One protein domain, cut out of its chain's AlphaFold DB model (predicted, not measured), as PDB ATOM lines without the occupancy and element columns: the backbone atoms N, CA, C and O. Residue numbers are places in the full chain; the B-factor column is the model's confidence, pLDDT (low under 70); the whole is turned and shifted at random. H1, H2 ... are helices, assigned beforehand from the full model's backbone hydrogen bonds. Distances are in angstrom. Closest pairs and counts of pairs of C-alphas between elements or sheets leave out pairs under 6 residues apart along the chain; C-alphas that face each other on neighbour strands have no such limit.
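This is residues 462 to 504, 514 to 529 and 1124 to 1163 of the 1178 residues of an uncharacterized protein of Tilletia controversa (dwarf bunt fungus) (UniProt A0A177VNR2). Helix H2 makes a hairpin with core helix H1, on which H4, H5 and short H3 also pack. Residues 499 to 504 stick out. The printed part, all helix and compact, has 99 residues with five named helices; the radius of gyration of the C-alphas is 13.5 A, the spans 41 by 30 by 23 A.

H2 is residues 484 to 502, 26.4 A long; H4 1124 to 1142, 26.7 A; H5 1147 to 1162, ending at C-alpha 1162 (38.569, -4.698, -16.542); H1 464 to 478, beginning at C-alpha 464 (48.965, 9.889, -36.796); H3 518 to 524.

H1, the hub, touches H2 opposite ways at a shallow tilt of 10 degrees, closest C-alphas Leu 473 and Cys 487, 5.8 A; H4 opposite ways, 31 degrees; H5 the same way. Every O i to N i+4 pair is within hydrogen-bond range but in H4, 14 of 15.

The printed part has two cuts: C-alphas 504 and 514 are 19.0 A apart across the first, C-alphas 529 and 1124 are 12.3 A apart across the second; among the residues with pLDDT under 70 are residues 1158 to 1163.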
ATOM      1  N   GLN A 462      54.308   9.915 -41.430       67.50
ATOM      2  CA  GLN A 462      53.192   8.971 -41.321       67.50
ATOM      3  C   GLN A 462      51.958   9.638 -40.686       67.50
ATOM      4  O   GLN A 462      52.087  10.272 -39.642       67.50
ATOM      5  N   PRO A 463      50.741   9.478 -41.249       77.00
ATOM      6  CA  PRO A 463      49.525   9.972 -40.608       77.00
ATOM      7  C   PRO A 463      49.350   9.383 -39.204       77.00
ATOM      8  O   PRO A 463      49.401   8.163 -39.036       77.00
ATOM      9  N   GLU A 464      49.089  10.244 -38.219       82.56
ATOM     10  CA  GLU A 464      48.965   9.889 -36.796       82.56
ATOM     11  C   GLU A 464      48.039   8.683 -36.569       82.56
ATOM     12  O   GLU A 464      48.399   7.721 -35.892       82.56
ATOM     13  N   TRP A 465      46.871   8.683 -37.218       82.25
ATOM     14  CA  TRP A 465      45.886   7.608 -37.105       82.25
ATOM     15  C   TRP A 465      46.422   6.242 -37.558       82.25
ATOM     16  O   TRP A 465      46.005   5.219 -37.016       82.25
ATOM     17  N   LEU A 466      47.354   6.201 -38.520       81.38
ATOM     18  CA  LEU A 466      47.957   4.958 -39.002       81.38
ATOM     19  C   LEU A 466      48.999   4.444 -38.004       81.38
ATOM     20  O   LEU A 466      49.023   3.252 -37.724       81.38
ATOM     21  N   HIS A 467      49.797   5.338 -37.409       83.38
ATOM     22  CA  HIS A 467      50.720   4.996 -36.319       83.38
ATOM     23  C   HIS A 467      49.973   4.477 -35.074       83.38
ATOM     24  O   HIS A 467      50.317   3.431 -34.529       83.38
ATOM     25  N   LEU A 468      48.879   5.139 -34.682       86.75
ATOM     26  CA  LEU A 468      47.996   4.689 -33.599       86.75
ATOM     27  C   LEU A 468      47.309   3.350 -33.920       86.75
ATOM     28  O   LEU A 468      47.155   2.505 -33.038       86.75
ATOM     29  N   SER A 469      46.948   3.111 -35.184       86.31
ATOM     30  CA  SER A 469      46.405   1.820 -35.630       86.31
ATOM     31  C   SER A 469      47.452   0.702 -35.599       86.31
ATOM     32  O   SER A 469      47.146  -0.427 -35.221       86.31
ATOM     33  N   GLU A 470      48.701   1.009 -35.949       87.44
ATOM     34  CA  GLU A 470      49.835   0.087 -35.854       87.44
ATOM     35  C   GLU A 470      50.158  -0.268 -34.390       87.44
ATOM     36  O   GLU A 470      50.315  -1.451 -34.077       87.44
ATOM     37  N   LEU A 471      50.142   0.714 -33.477       88.56
ATOM     38  CA  LEU A 471      50.236   0.496 -32.024       88.56
ATOM     39  C   LEU A 471      49.095  -0.390 -31.498       88.56
ATOM     40  O   LEU A 471      49.349  -1.356 -30.775       88.56
ATOM     41  N   LEU A 472      47.847  -0.116 -31.897       88.38
ATOM     42  CA  LEU A 472      46.680  -0.925 -31.529       88.38
ATOM     43  C   LEU A 472      46.821  -2.382 -32.004       88.38
ATOM     44  O   LEU A 472      46.543  -3.311 -31.245       88.38
ATOM     45  N   LEU A 473      47.276  -2.609 -33.239       89.38
ATOM     46  CA  LEU A 473      47.456  -3.958 -33.784       89.38
ATOM     47  C   LEU A 473      48.645  -4.706 -33.164       89.38
ATOM     48  O   LEU A 473      48.573  -5.930 -33.019       89.38
ATOM     49  N   ALA A 474      49.696  -3.998 -32.740       88.19
ATOM     50  CA  ALA A 474      50.759  -4.565 -31.915       88.19
ATOM     51  C   ALA A 474      50.236  -4.970 -30.524       88.19
ATOM     52  O   ALA A 474      50.471  -6.096 -30.085       88.19
ATOM     53  N   TRP A 475      49.445  -4.115 -29.869       87.31
ATOM     54  CA  TRP A 475      48.834  -4.417 -28.571       87.31
ATOM     55  C   TRP A 475      47.877  -5.619 -28.634       87.31
ATOM     56  O   TRP A 475      48.011  -6.561 -27.852       87.31
ATOM     57  N   LEU A 476      46.983  -5.665 -29.629       86.12
ATOM     58  CA  LEU A 476      46.082  -6.799 -29.876       86.12
ATOM     59  C   LEU A 476      46.845  -8.111 -30.164       86.12
ATOM     60  O   LEU A 476      46.420  -9.192 -29.740       86.12
ATOM     61  N   ASN A 477      47.986  -8.037 -30.858       85.69
ATOM     62  CA  ASN A 477      48.861  -9.183 -31.135       85.69
ATOM     63  C   ASN A 477      49.544  -9.737 -29.872       85.69
ATOM     64  O   ASN A 477      49.784 -10.945 -29.784       85.69
ATOM     65  N   VAL A 478      49.827  -8.874 -28.898       79.56
ATOM     66  CA  VAL A 478      50.480  -9.223 -27.631       79.56
ATOM     67  C   VAL A 478      49.454  -9.707 -26.608       79.56
ATOM     68  O   VAL A 478      49.454 -10.890 -26.255       79.56
ATOM     69  N   ASP A 479      48.542  -8.828 -26.187       77.00
ATOM     70  CA  ASP A 479      47.714  -9.023 -24.990       77.00
ATOM     71  C   ASP A 479      46.557  -9.993 -25.252       77.00
ATOM     72  O   ASP A 479      46.460 -11.066 -24.655       77.00
ATOM     73  N   HIS A 480      45.747  -9.702 -26.272       79.62
ATOM     74  CA  HIS A 480      44.673 -10.594 -26.721       79.62
ATOM     75  C   HIS A 480      45.202 -11.797 -27.528       79.62
ATOM     76  O   HIS A 480      44.481 -12.774 -27.791       79.62
ATOM     77  N   SER A 481      46.493 -11.770 -27.883       74.94
ATOM     78  CA  SER A 481      47.165 -12.777 -28.702       74.94
ATOM     79  C   SER A 481      46.409 -13.052 -30.009       74.94
ATOM     80  O   SER A 481      46.109 -14.211 -30.330       74.94
ATOM     81  N   VAL A 482      46.074 -11.976 -30.729       83.62
ATOM     82  CA  VAL A 482      45.568 -12.008 -32.108       83.62
ATOM     83  C   VAL A 482      46.694 -12.503 -33.036       83.62
ATOM     84  O   VAL A 482      47.816 -12.000 -32.940       83.62
ATOM     85  N   PRO A 483      46.462 -13.504 -33.912       82.88
ATOM     86  CA  PRO A 483      47.511 -14.044 -34.778       82.88
ATOM     87  C   PRO A 483      48.120 -12.974 -35.685       82.88
ATOM     88  O   PRO A 483      47.380 -12.137 -36.199       82.88
ATOM     89  N   ASN A 484      49.430 -13.055 -35.962       83.25
ATOM     90  CA  ASN A 484      50.116 -12.122 -36.870       83.25
ATOM     91  C   ASN A 484      49.315 -11.944 -38.163       83.25
ATOM     92  O   ASN A 484      48.930 -10.828 -38.480       83.25
ATOM     93  N   ARG A 485      48.931 -13.049 -38.819       83.56
ATOM     94  CA  ARG A 485      48.159 -13.028 -40.068       83.56
ATOM     95  C   ARG A 485      46.830 -12.265 -39.988       83.56
ATOM     96  O   ARG A 485      46.390 -11.711 -40.990       83.56
ATOM     97  N   THR A 486      46.187 -12.220 -38.824       87.81
ATOM     98  CA  THR A 486      44.964 -11.435 -38.614       87.81
ATOM     99  C   THR A 486      45.287  -9.944 -38.516       87.81
ATOM    100  O   THR A 486      44.630  -9.149 -39.181       87.81
ATOM    101  N   CYS A 487      46.330  -9.562 -37.772       88.50
ATOM    102  CA  CYS A 487      46.801  -8.174 -37.745       88.50
ATOM    103  C   CYS A 487      47.310  -7.712 -39.123       88.50
ATOM    104  O   CYS A 487      47.009  -6.600 -39.529       88.50
ATOM    105  N   GLU A 488      47.990  -8.571 -39.886       87.75
ATOM    106  CA  GLU A 488      48.442  -8.285 -41.258       87.75
ATOM    107  C   GLU A 488      47.273  -8.005 -42.212       87.75
ATOM    108  O   GLU A 488      47.320  -7.051 -42.984       87.75
ATOM    109  N   LEU A 489      46.188  -8.782 -42.134       87.94
ATOM    110  CA  LEU A 489      44.977  -8.522 -42.921       87.94
ATOM    111  C   LEU A 489      44.306  -7.192 -42.530       87.94
ATOM    112  O   LEU A 489      43.806  -6.483 -43.405       87.94
ATOM    113  N   LEU A 490      44.336  -6.825 -41.245       89.38
ATOM    114  CA  LEU A 490      43.847  -5.528 -40.766       89.38
ATOM    115  C   LEU A 490      44.750  -4.369 -41.231       89.38
ATOM    116  O   LEU A 490      44.225  -3.358 -41.688       89.38
ATOM    117  N   LEU A 491      46.078  -4.541 -41.226       85.81
ATOM    118  CA  LEU A 491      47.037  -3.583 -41.796       85.81
ATOM    119  C   LEU A 491      46.800  -3.366 -43.296       85.81
ATOM    120  O   LEU A 491      46.731  -2.220 -43.732       85.81
ATOM    121  N   VAL A 492      46.616  -4.437 -44.082       84.94
ATOM    122  CA  VAL A 492      46.279  -4.331 -45.517       84.94
ATOM    123  C   VAL A 492      44.988  -3.534 -45.714       84.94
ATOM    124  O   VAL A 492      44.941  -2.652 -46.569       84.94
ATOM    125  N   PHE A 493      43.951  -3.804 -44.915       86.00
ATOM    126  CA  PHE A 493      42.684  -3.077 -44.992       86.00
ATOM    127  C   PHE A 493      42.847  -1.587 -44.640       86.00
ATOM    128  O   PHE A 493      42.418  -0.727 -45.406       86.00
ATOM    129  N   MET A 494      43.531  -1.266 -43.539       83.00
ATOM    130  CA  MET A 494      43.807   0.115 -43.123       83.00
ATOM    131  C   MET A 494      44.635   0.876 -44.166       83.00
ATOM    132  O   MET A 494      44.322   2.021 -44.488       83.00
ATOM    133  N   GLN A 495      45.651   0.240 -44.753       77.88
ATOM    134  CA  GLN A 495      46.478   0.833 -45.807       77.88
ATOM    135  C   GLN A 495      45.702   1.013 -47.125       77.88
ATOM    136  O   GLN A 495      45.917   2.002 -47.826       77.88
ATOM    137  N   ALA A 496      44.755   0.124 -47.446       79.62
ATOM    138  CA  ALA A 496      43.841   0.305 -48.574       79.62
ATOM    139  C   ALA A 496      42.887   1.494 -48.354       79.62
ATOM    140  O   ALA A 496      42.724   2.318 -49.254       79.62
ATOM    141  N   VAL A 497      42.331   1.646 -47.145       81.06
ATOM    142  CA  VAL A 497      41.517   2.816 -46.767       81.06
ATOM    143  C   VAL A 497      42.347   4.104 -46.853       81.06
ATOM    144  O   VAL A 497      41.928   5.052 -47.523       81.06
ATOM    145  N   ALA A 498      43.569   4.115 -46.299       75.69
ATOM    146  CA  ALA A 498      44.509   5.236 -46.419       75.69
ATOM    147  C   ALA A 498      44.752   5.636 -47.881       75.69
ATOM    148  O   ALA A 498      44.748   6.823 -48.217       75.69
ATOM    149  N   TYR A 499      44.942   4.644 -48.757       73.75
ATOM    150  CA  TYR A 499      45.147   4.859 -50.184       73.75
ATOM    151  C   TYR A 499      43.909   5.462 -50.856       73.75
ATOM    152  O   TYR A 499      44.051   6.448 -51.574       73.75
ATOM    153  N   THR A 500      42.700   4.950 -50.586       76.88
ATOM    154  CA  THR A 500      41.463   5.510 -51.167       76.88
ATOM    155  C   THR A 500      41.202   6.958 -50.750       76.88
ATOM    156  O   THR A 500      40.804   7.758 -51.591       76.88
ATOM    157  N   ILE A 501      41.496   7.322 -49.496       72.62
ATOM    158  CA  ILE A 501      41.377   8.705 -49.010       72.62
ATOM    159  C   ILE A 501      42.437   9.598 -49.679       72.62
ATOM    160  O   ILE A 501      42.117  10.666 -50.194       72.62
ATOM    161  N   SER A 502      43.691   9.139 -49.746       67.94
ATOM    162  CA  SER A 502      44.810   9.916 -50.311       67.94
ATOM    163  C   SER A 502      44.724  10.104 -51.833       67.94
ATOM    164  O   SER A 502      45.182  11.119 -52.364       67.94
ATOM    165  N   ALA A 503      44.140   9.136 -52.548       63.69
ATOM    166  CA  ALA A 503      43.968   9.178 -54.000       63.69
ATOM    167  C   ALA A 503      42.982  10.267 -54.462       63.69
ATOM    168  O   ALA A 503      43.012  10.649 -55.631       63.69
ATOM    169  N   GLY A 504      42.147  10.796 -53.558       57.84
ATOM    170  CA  GLY A 504      41.250  11.917 -53.839       57.84
ATOM    171  C   GLY A 504      41.933  13.290 -53.899       57.84
ATOM    172  O   GLY A 504      41.310  14.238 -54.364       57.84
ATOM    173  N   LEU A 514      53.096  -0.936 -49.275       55.12
ATOM    174  CA  LEU A 514      53.605  -1.243 -47.944       55.12
ATOM    175  C   LEU A 514      53.440  -2.750 -47.709       55.12
ATOM    176  O   LEU A 514      52.338  -3.284 -47.794       55.12
ATOM    177  N   SER A 515      54.545  -3.451 -47.435       59.47
ATOM    178  CA  SER A 515      54.475  -4.853 -47.022       59.47
ATOM    179  C   SER A 515      53.921  -4.897 -45.603       59.47
ATOM    180  O   SER A 515      54.627  -4.596 -44.639       59.47
ATOM    181  N   ALA A 516      52.636  -5.224 -45.497       66.75
ATOM    182  CA  ALA A 516      51.842  -5.232 -44.274       66.75
ATOM    183  C   ALA A 516      52.167  -6.420 -43.340       66.75
ATOM    184  O   ALA A 516      51.261  -7.022 -42.773       66.75
ATOM    185  N   ARG A 517      53.451  -6.787 -43.201       80.00
ATOM    186  CA  ARG A 517      53.942  -7.823 -42.272       80.00
ATOM    187  C   ARG A 517      54.033  -7.257 -40.854       80.00
ATOM    188  O   ARG A 517      54.600  -6.179 -40.659       80.00
ATOM    189  N   MET A 518      53.600  -8.019 -39.846       82.12
ATOM    190  CA  MET A 518      53.703  -7.575 -38.441       82.12
ATOM    191  C   MET A 518      55.152  -7.336 -37.990       82.12
ATOM    192  O   MET A 518      55.387  -6.447 -37.177       82.12
ATOM    193  N   ALA A 519      56.126  -8.072 -38.539       76.44
ATOM    194  CA  ALA A 519      57.549  -7.849 -38.273       76.44
ATOM    195  C   ALA A 519      58.009  -6.436 -38.686       76.44
ATOM    196  O   ALA A 519      58.723  -5.778 -37.934       76.44
ATOM    197  N   ARG A 520      57.528  -5.917 -39.829       80.00
ATOM    198  CA  ARG A 520      57.831  -4.542 -40.258       80.00
ATOM    199  C   ARG A 520      57.233  -3.520 -39.299       80.00
ATOM    200  O   ARG A 520      57.945  -2.615 -38.892       80.00
ATOM    201  N   VAL A 521      55.962  -3.676 -38.923       81.81
ATOM    202  CA  VAL A 521      55.298  -2.758 -37.980       81.81
ATOM    203  C   VAL A 521      56.022  -2.739 -36.636       81.81
ATOM    204  O   VAL A 521      56.319  -1.672 -36.115       81.81
ATOM    205  N   ARG A 522      56.403  -3.908 -36.113       82.69
ATOM    206  CA  ARG A 522      57.198  -4.027 -34.882       82.69
ATOM    207  C   ARG A 522      58.546  -3.307 -34.989       82.69
ATOM    208  O   ARG A 522      58.901  -2.589 -34.061       82.69
ATOM    209  N   LYS A 523      59.232  -3.406 -36.130       77.94
ATOM    210  CA  LYS A 523      60.488  -2.686 -36.398       77.94
ATOM    211  C   LYS A 523      60.286  -1.170 -36.518       77.94
ATOM    212  O   LYS A 523      61.031  -0.412 -35.911       77.94
ATOM    213  N   THR A 524      59.245  -0.720 -37.224       76.88
ATOM    214  CA  THR A 524      58.878   0.705 -37.368       76.88
ATOM    215  C   THR A 524      58.431   1.345 -36.048       76.88
ATOM    216  O   THR A 524      58.693   2.522 -35.831       76.88
ATOM    217  N   LEU A 525      57.821   0.573 -35.146       78.75
ATOM    218  CA  LEU A 525      57.469   0.992 -33.785       78.75
ATOM    219  C   LEU A 525      58.615   0.810 -32.765       78.75
ATOM    220  O   LEU A 525      58.409   1.057 -31.584       78.75
ATOM    221  N   GLY A 526      59.801   0.333 -33.165       75.06
ATOM    222  CA  GLY A 526      60.927   0.086 -32.245       75.06
ATOM    223  C   GLY A 526      60.741  -1.088 -31.265       75.06
ATOM    224  O   GLY A 526      61.528  -1.250 -30.335       75.06
ATOM    225  N   LEU A 527      59.724  -1.936 -31.458       76.00
ATOM    226  CA  LEU A 527      59.371  -3.030 -30.540       76.00
ATOM    227  C   LEU A 527      60.363  -4.205 -30.567       76.00
ATOM    228  O   LEU A 527      60.508  -4.892 -29.554       76.00
ATOM    229  N   ASN A 528      61.052  -4.417 -31.697       66.56
ATOM    230  CA  ASN A 528      61.996  -5.524 -31.930       66.56
ATOM    231  C   ASN A 528      63.021  -5.726 -30.793       66.56
ATOM    232  O   ASN A 528      63.322  -6.865 -30.425       66.56
ATOM    233  N   GLY A 529      63.509  -4.626 -30.207       67.31
ATOM    234  CA  GLY A 529      64.507  -4.635 -29.139       67.31
ATOM    235  C   GLY A 529      65.912  -5.025 -29.593       67.31
ATOM    236  O   GLY A 529      66.111  -5.644 -30.633       67.31
ATOM    237  N   HIS A1124      61.925 -17.559 -25.717       86.12
ATOM    238  CA  HIS A1124      62.006 -16.388 -26.589       86.12
ATOM    239  C   HIS A1124      60.620 -15.786 -26.892       86.12
ATOM    240  O   HIS A1124      60.437 -14.575 -26.779       86.12
ATOM    241  N   THR A1125      59.615 -16.618 -27.202       81.81
ATOM    242  CA  THR A1125      58.239 -16.140 -27.458       81.81
ATOM    243  C   THR A1125      57.602 -15.504 -26.217       81.81
ATOM    244  O   THR A1125      56.843 -14.544 -26.349       81.81
ATOM    245  N   MET A1126      57.874 -16.031 -25.018       85.31
ATOM    246  CA  MET A1126      57.393 -15.457 -23.755       85.31
ATOM    247  C   MET A1126      58.084 -14.128 -23.445       85.31
ATOM    248  O   MET A1126      57.411 -13.166 -23.079       85.31
ATOM    249  N   GLN A1127      59.405 -14.071 -23.619       86.06
ATOM    250  CA  GLN A1127      60.213 -12.895 -23.325       86.06
ATOM    251  C   GLN A1127      59.854 -11.730 -24.250       86.06
ATOM    252  O   GLN A1127      59.407 -10.695 -23.767       86.06
ATOM    253  N   THR A1128      59.956 -11.915 -25.572       80.56
ATOM    254  CA  THR A1128      59.703 -10.838 -26.542       80.56
ATOM    255  C   THR A1128      58.295 -10.265 -26.393       80.56
ATOM    256  O   THR A1128      58.142  -9.053 -26.403       80.56
ATOM    257  N   ARG A1129      57.274 -11.098 -26.142       79.50
ATOM    258  CA  ARG A1129      55.899 -10.617 -25.900       79.50
ATOM    259  C   ARG A1129      55.696  -9.920 -24.556       79.50
ATOM    260  O   ARG A1129      54.764  -9.132 -24.431       79.50
ATOM    261  N   SER A1130      56.525 -10.213 -23.556       81.38
ATOM    262  CA  SER A1130      56.512  -9.470 -22.291       81.38
ATOM    263  C   SER A1130      57.106  -8.076 -22.509       81.38
ATOM    264  O   SER A1130      56.465  -7.080 -22.180       81.38
ATOM    265  N   GLU A1131      58.256  -7.998 -23.180       79.25
ATOM    266  CA  GLU A1131      58.920  -6.731 -23.507       79.25
ATOM    267  C   GLU A1131      58.145  -5.873 -24.512       79.25
ATOM    268  O   GLU A1131      58.070  -4.656 -24.345       79.25
ATOM    269  N   ASP A1132      57.469  -6.485 -25.490       80.12
ATOM    270  CA  ASP A1132      56.529  -5.786 -26.372       80.12
ATOM    271  C   ASP A1132      55.503  -4.989 -25.559       80.12
ATOM    272  O   ASP A1132      55.230  -3.833 -25.874       80.12
ATOM    273  N   LYS A1133      54.935  -5.590 -24.501       77.62
ATOM    274  CA  LYS A1133      53.923  -4.934 -23.667       77.62
ATOM    275  C   LYS A1133      54.508  -3.711 -22.960       77.62
ATOM    276  O   LYS A1133      53.847  -2.677 -22.917       77.62
ATOM    277  N   HIS A1134      55.743  -3.786 -22.467       74.00
ATOM    278  CA  HIS A1134      56.421  -2.649 -21.836       74.00
ATOM    279  C   HIS A1134      56.736  -1.533 -22.843       74.00
ATOM    280  O   HIS A1134      56.465  -0.364 -22.565       74.00
ATOM    281  N   ARG A1135      57.236  -1.883 -24.036       79.62
ATOM    282  CA  ARG A1135      57.555  -0.922 -25.106       79.62
ATOM    283  C   ARG A1135      56.304  -0.244 -25.673       79.62
ATOM    284  O   ARG A1135      56.302   0.970 -25.837       79.62
ATOM    285  N   ILE A1136      55.216  -0.986 -25.887       82.38
ATOM    286  CA  ILE A1136      53.921  -0.433 -26.322       82.38
ATOM    287  C   ILE A1136      53.387   0.580 -25.302       82.38
ATOM    288  O   ILE A1136      52.956   1.659 -25.702       82.38
ATOM    289  N   MET A1137      53.451   0.282 -23.998       76.75
ATOM    290  CA  MET A1137      53.032   1.242 -22.966       76.75
ATOM    291  C   MET A1137      53.907   2.505 -22.970       76.75
ATOM    292  O   MET A1137      53.364   3.605 -22.942       76.75
ATOM    293  N   ALA A1138      55.231   2.368 -23.104       75.69
ATOM    294  CA  ALA A1138      56.146   3.509 -23.190       75.69
ATOM    295  C   ALA A1138      55.874   4.410 -24.414       75.69
ATOM    296  O   ALA A1138      55.904   5.634 -24.299       75.69
ATOM    297  N   LEU A1139      55.557   3.817 -25.572       79.88
ATOM    298  CA  LEU A1139      55.154   4.551 -26.779       79.88
ATOM    299  C   LEU A1139      53.805   5.256 -26.586       79.88
ATOM    300  O   LEU A1139      53.648   6.413 -26.966       79.88
ATOM    301  N   LEU A1140      52.830   4.595 -25.954       79.25
ATOM    302  CA  LEU A1140      51.536   5.203 -25.631       79.25
ATOM    303  C   LEU A1140      51.663   6.343 -24.614       79.25
ATOM    304  O   LEU A1140      50.862   7.274 -24.674       79.25
ATOM    305  N   GLU A1141      52.643   6.292 -23.709       76.12
ATOM    306  CA  GLU A1141      52.988   7.356 -22.753       76.12
ATOM    307  C   GLU A1141      53.658   8.561 -23.441       76.12
ATOM    308  O   GLU A1141      53.276   9.698 -23.158       76.12
ATOM    309  N   SER A1142      54.598   8.332 -24.370       74.69
ATOM    310  CA  SER A1142      55.310   9.398 -25.101       74.69
ATOM    311  C   SER A1142      54.531   9.999 -26.277       74.69
ATOM    312  O   SER A1142      54.831  11.117 -26.699       74.69
ATOM    313  N   THR A1143      53.515   9.302 -26.795       79.88
ATOM    314  CA  THR A1143      52.644   9.813 -27.866       79.88
ATOM    315  C   THR A1143      51.946  11.117 -27.434       79.88
ATOM    316  O   THR A1143      51.339  11.140 -26.356       79.88
ATOM    317  N   PRO A1144      51.963  12.189 -28.260       80.81
ATOM    318  CA  PRO A1144      51.241  13.433 -27.985       80.81
ATOM    319  C   PRO A1144      49.750  13.213 -27.707       80.81
ATOM    320  O   PRO A1144      49.116  12.350 -28.315       80.81
ATOM    321  N   ILE A1145      49.171  14.005 -26.803       81.56
ATOM    322  CA  ILE A1145      47.757  13.874 -26.425       81.56
ATOM    323  C   ILE A1145      46.879  14.538 -27.493       81.56
ATOM    324  O   ILE A1145      46.840  15.758 -27.618       81.56
ATOM    325  N   THR A1146      46.145  13.715 -28.236       85.94
ATOM    326  CA  THR A1146      45.153  14.098 -29.247       85.94
ATOM    327  C   THR A1146      43.829  13.392 -28.926       85.94
ATOM    328  O   THR A1146      43.812  12.479 -28.094       85.94
ATOM    329  N   PRO A1147      42.699  13.736 -29.571       86.00
ATOM    330  CA  PRO A1147      41.448  13.007 -29.360       86.00
ATOM    331  C   PRO A1147      41.567  11.502 -29.653       86.00
ATOM    332  O   PRO A1147      40.989  10.691 -28.931       86.00
ATOM    333  N   LEU A1148      42.346  11.115 -30.672       82.44
ATOM    334  CA  LEU A1148      42.500   9.715 -31.070       82.44
ATOM    335  C   LEU A1148      43.517   8.974 -30.189       82.44
ATOM    336  O   LEU A1148      43.245   7.846 -29.773       82.44
ATOM    337  N   SER A1149      44.650   9.602 -29.851       85.38
ATOM    338  CA  SER A1149      45.630   8.991 -28.947       85.38
ATOM    339  C   SER A1149      45.082   8.869 -27.523       85.38
ATOM    340  O   SER A1149      45.328   7.856 -26.870       85.38
ATOM    341  N   ARG A1150      44.255   9.827 -27.067       85.19
ATOM    342  CA  ARG A1150      43.555   9.751 -25.778       85.19
ATOM    343  C   ARG A1150      42.574   8.581 -25.744       85.19
ATOM    344  O   ARG A1150      42.683   7.765 -24.838       85.19
ATOM    345  N   VAL A1151      41.699   8.436 -26.745       85.38
ATOM    346  CA  VAL A1151      40.756   7.300 -26.820       85.38
ATOM    347  C   VAL A1151      41.492   5.956 -26.877       85.38
ATOM    348  O   VAL A1151      41.073   5.006 -26.214       85.38
ATOM    349  N   LEU A1152      42.613   5.858 -27.605       83.94
ATOM    350  CA  LEU A1152      43.425   4.636 -27.622       83.94
ATOM    351  C   LEU A1152      44.075   4.357 -26.256       83.94
ATOM    352  O   LEU A1152      43.995   3.232 -25.762       83.94
ATOM    353  N   ARG A1153      44.685   5.373 -25.632       83.25
ATOM    354  CA  ARG A1153      45.330   5.280 -24.313       83.25
ATOM    355  C   ARG A1153      44.312   4.885 -23.235       83.25
ATOM    356  O   ARG A1153      44.575   3.961 -22.472       83.25
ATOM    357  N   GLU A1154      43.136   5.513 -23.218       81.81
ATOM    358  CA  GLU A1154      42.010   5.171 -22.336       81.81
ATOM    359  C   GLU A1154      41.528   3.731 -22.572       81.81
ATOM    360  O   GLU A1154      41.392   2.973 -21.612       81.81
ATOM    361  N   SER A1155      41.340   3.311 -23.828       81.38
ATOM    362  CA  SER A1155      40.890   1.949 -24.169       81.38
ATOM    363  C   SER A1155      41.888   0.873 -23.728       81.38
ATOM    364  O   SER A1155      41.493  -0.158 -23.186       81.38
ATOM    365  N   ILE A1156      43.187   1.112 -23.929       79.81
ATOM    366  CA  ILE A1156      44.248   0.168 -23.553       79.81
ATOM    367  C   ILE A1156      44.414   0.107 -22.029       79.81
ATOM    368  O   ILE A1156      44.471  -0.988 -21.468       79.81
ATOM    369  N   LEU A1157      44.425   1.254 -21.341       70.12
ATOM    370  CA  LEU A1157      44.520   1.303 -19.879       70.12
ATOM    371  C   LEU A1157      43.300   0.650 -19.212       70.12
ATOM    372  O   LEU A1157      43.465  -0.277 -18.418       70.12
ATOM    373  N   THR A1158      42.080   1.063 -19.576       60.22
ATOM    374  CA  THR A1158      40.843   0.501 -18.998       60.22
ATOM    375  C   THR A1158      40.682  -0.984 -19.322       60.22
ATOM    376  O   THR A1158      40.289  -1.751 -18.443       60.22
ATOM    377  N   GLY A1159      41.087  -1.428 -20.518       52.28
ATOM    378  CA  GLY A1159      41.175  -2.846 -20.867       52.28
ATOM    379  C   GLY A1159      41.995  -3.647 -19.850       52.28
ATOM    380  O   GLY A1159      41.512  -4.658 -19.338       52.28
ATOM    381  N   THR A1160      43.181  -3.157 -19.463       48.75
ATOM    382  CA  THR A1160      44.026  -3.838 -18.460       48.75
ATOM    383  C   THR A1160      43.470  -3.832 -17.029       48.75
ATOM    384  O   THR A1160      43.888  -4.669 -16.225       48.75
ATOM    385  N   ASP A1161      42.517  -2.951 -16.708       35.34
ATOM    386  CA  ASP A1161      41.831  -2.923 -15.408       35.34
ATOM    387  C   ASP A1161      40.545  -3.770 -15.382       35.34
ATOM    388  O   ASP A1161      40.259  -4.412 -14.371       35.34
ATOM    389  N   THR A1162      39.791  -3.861 -16.487       33.50
ATOM    390  CA  THR A1162      38.569  -4.698 -16.542       33.50
ATOM    391  C   THR A1162      38.838  -6.172 -16.235       33.50
ATOM    392  O   THR A1162      38.026  -6.833 -15.589       33.50
ATOM    393  N   ASP A1163      40.021  -6.670 -16.593       37.47
ATOM    394  CA  ASP A1163      40.455  -8.043 -16.329       37.47
ATOM    395  C   ASP A1163      40.805  -8.309 -14.840       37.47
ATOM    396  O   ASP A1163      41.028  -9.451 -14.430       37.47
TER     397      ASP A1163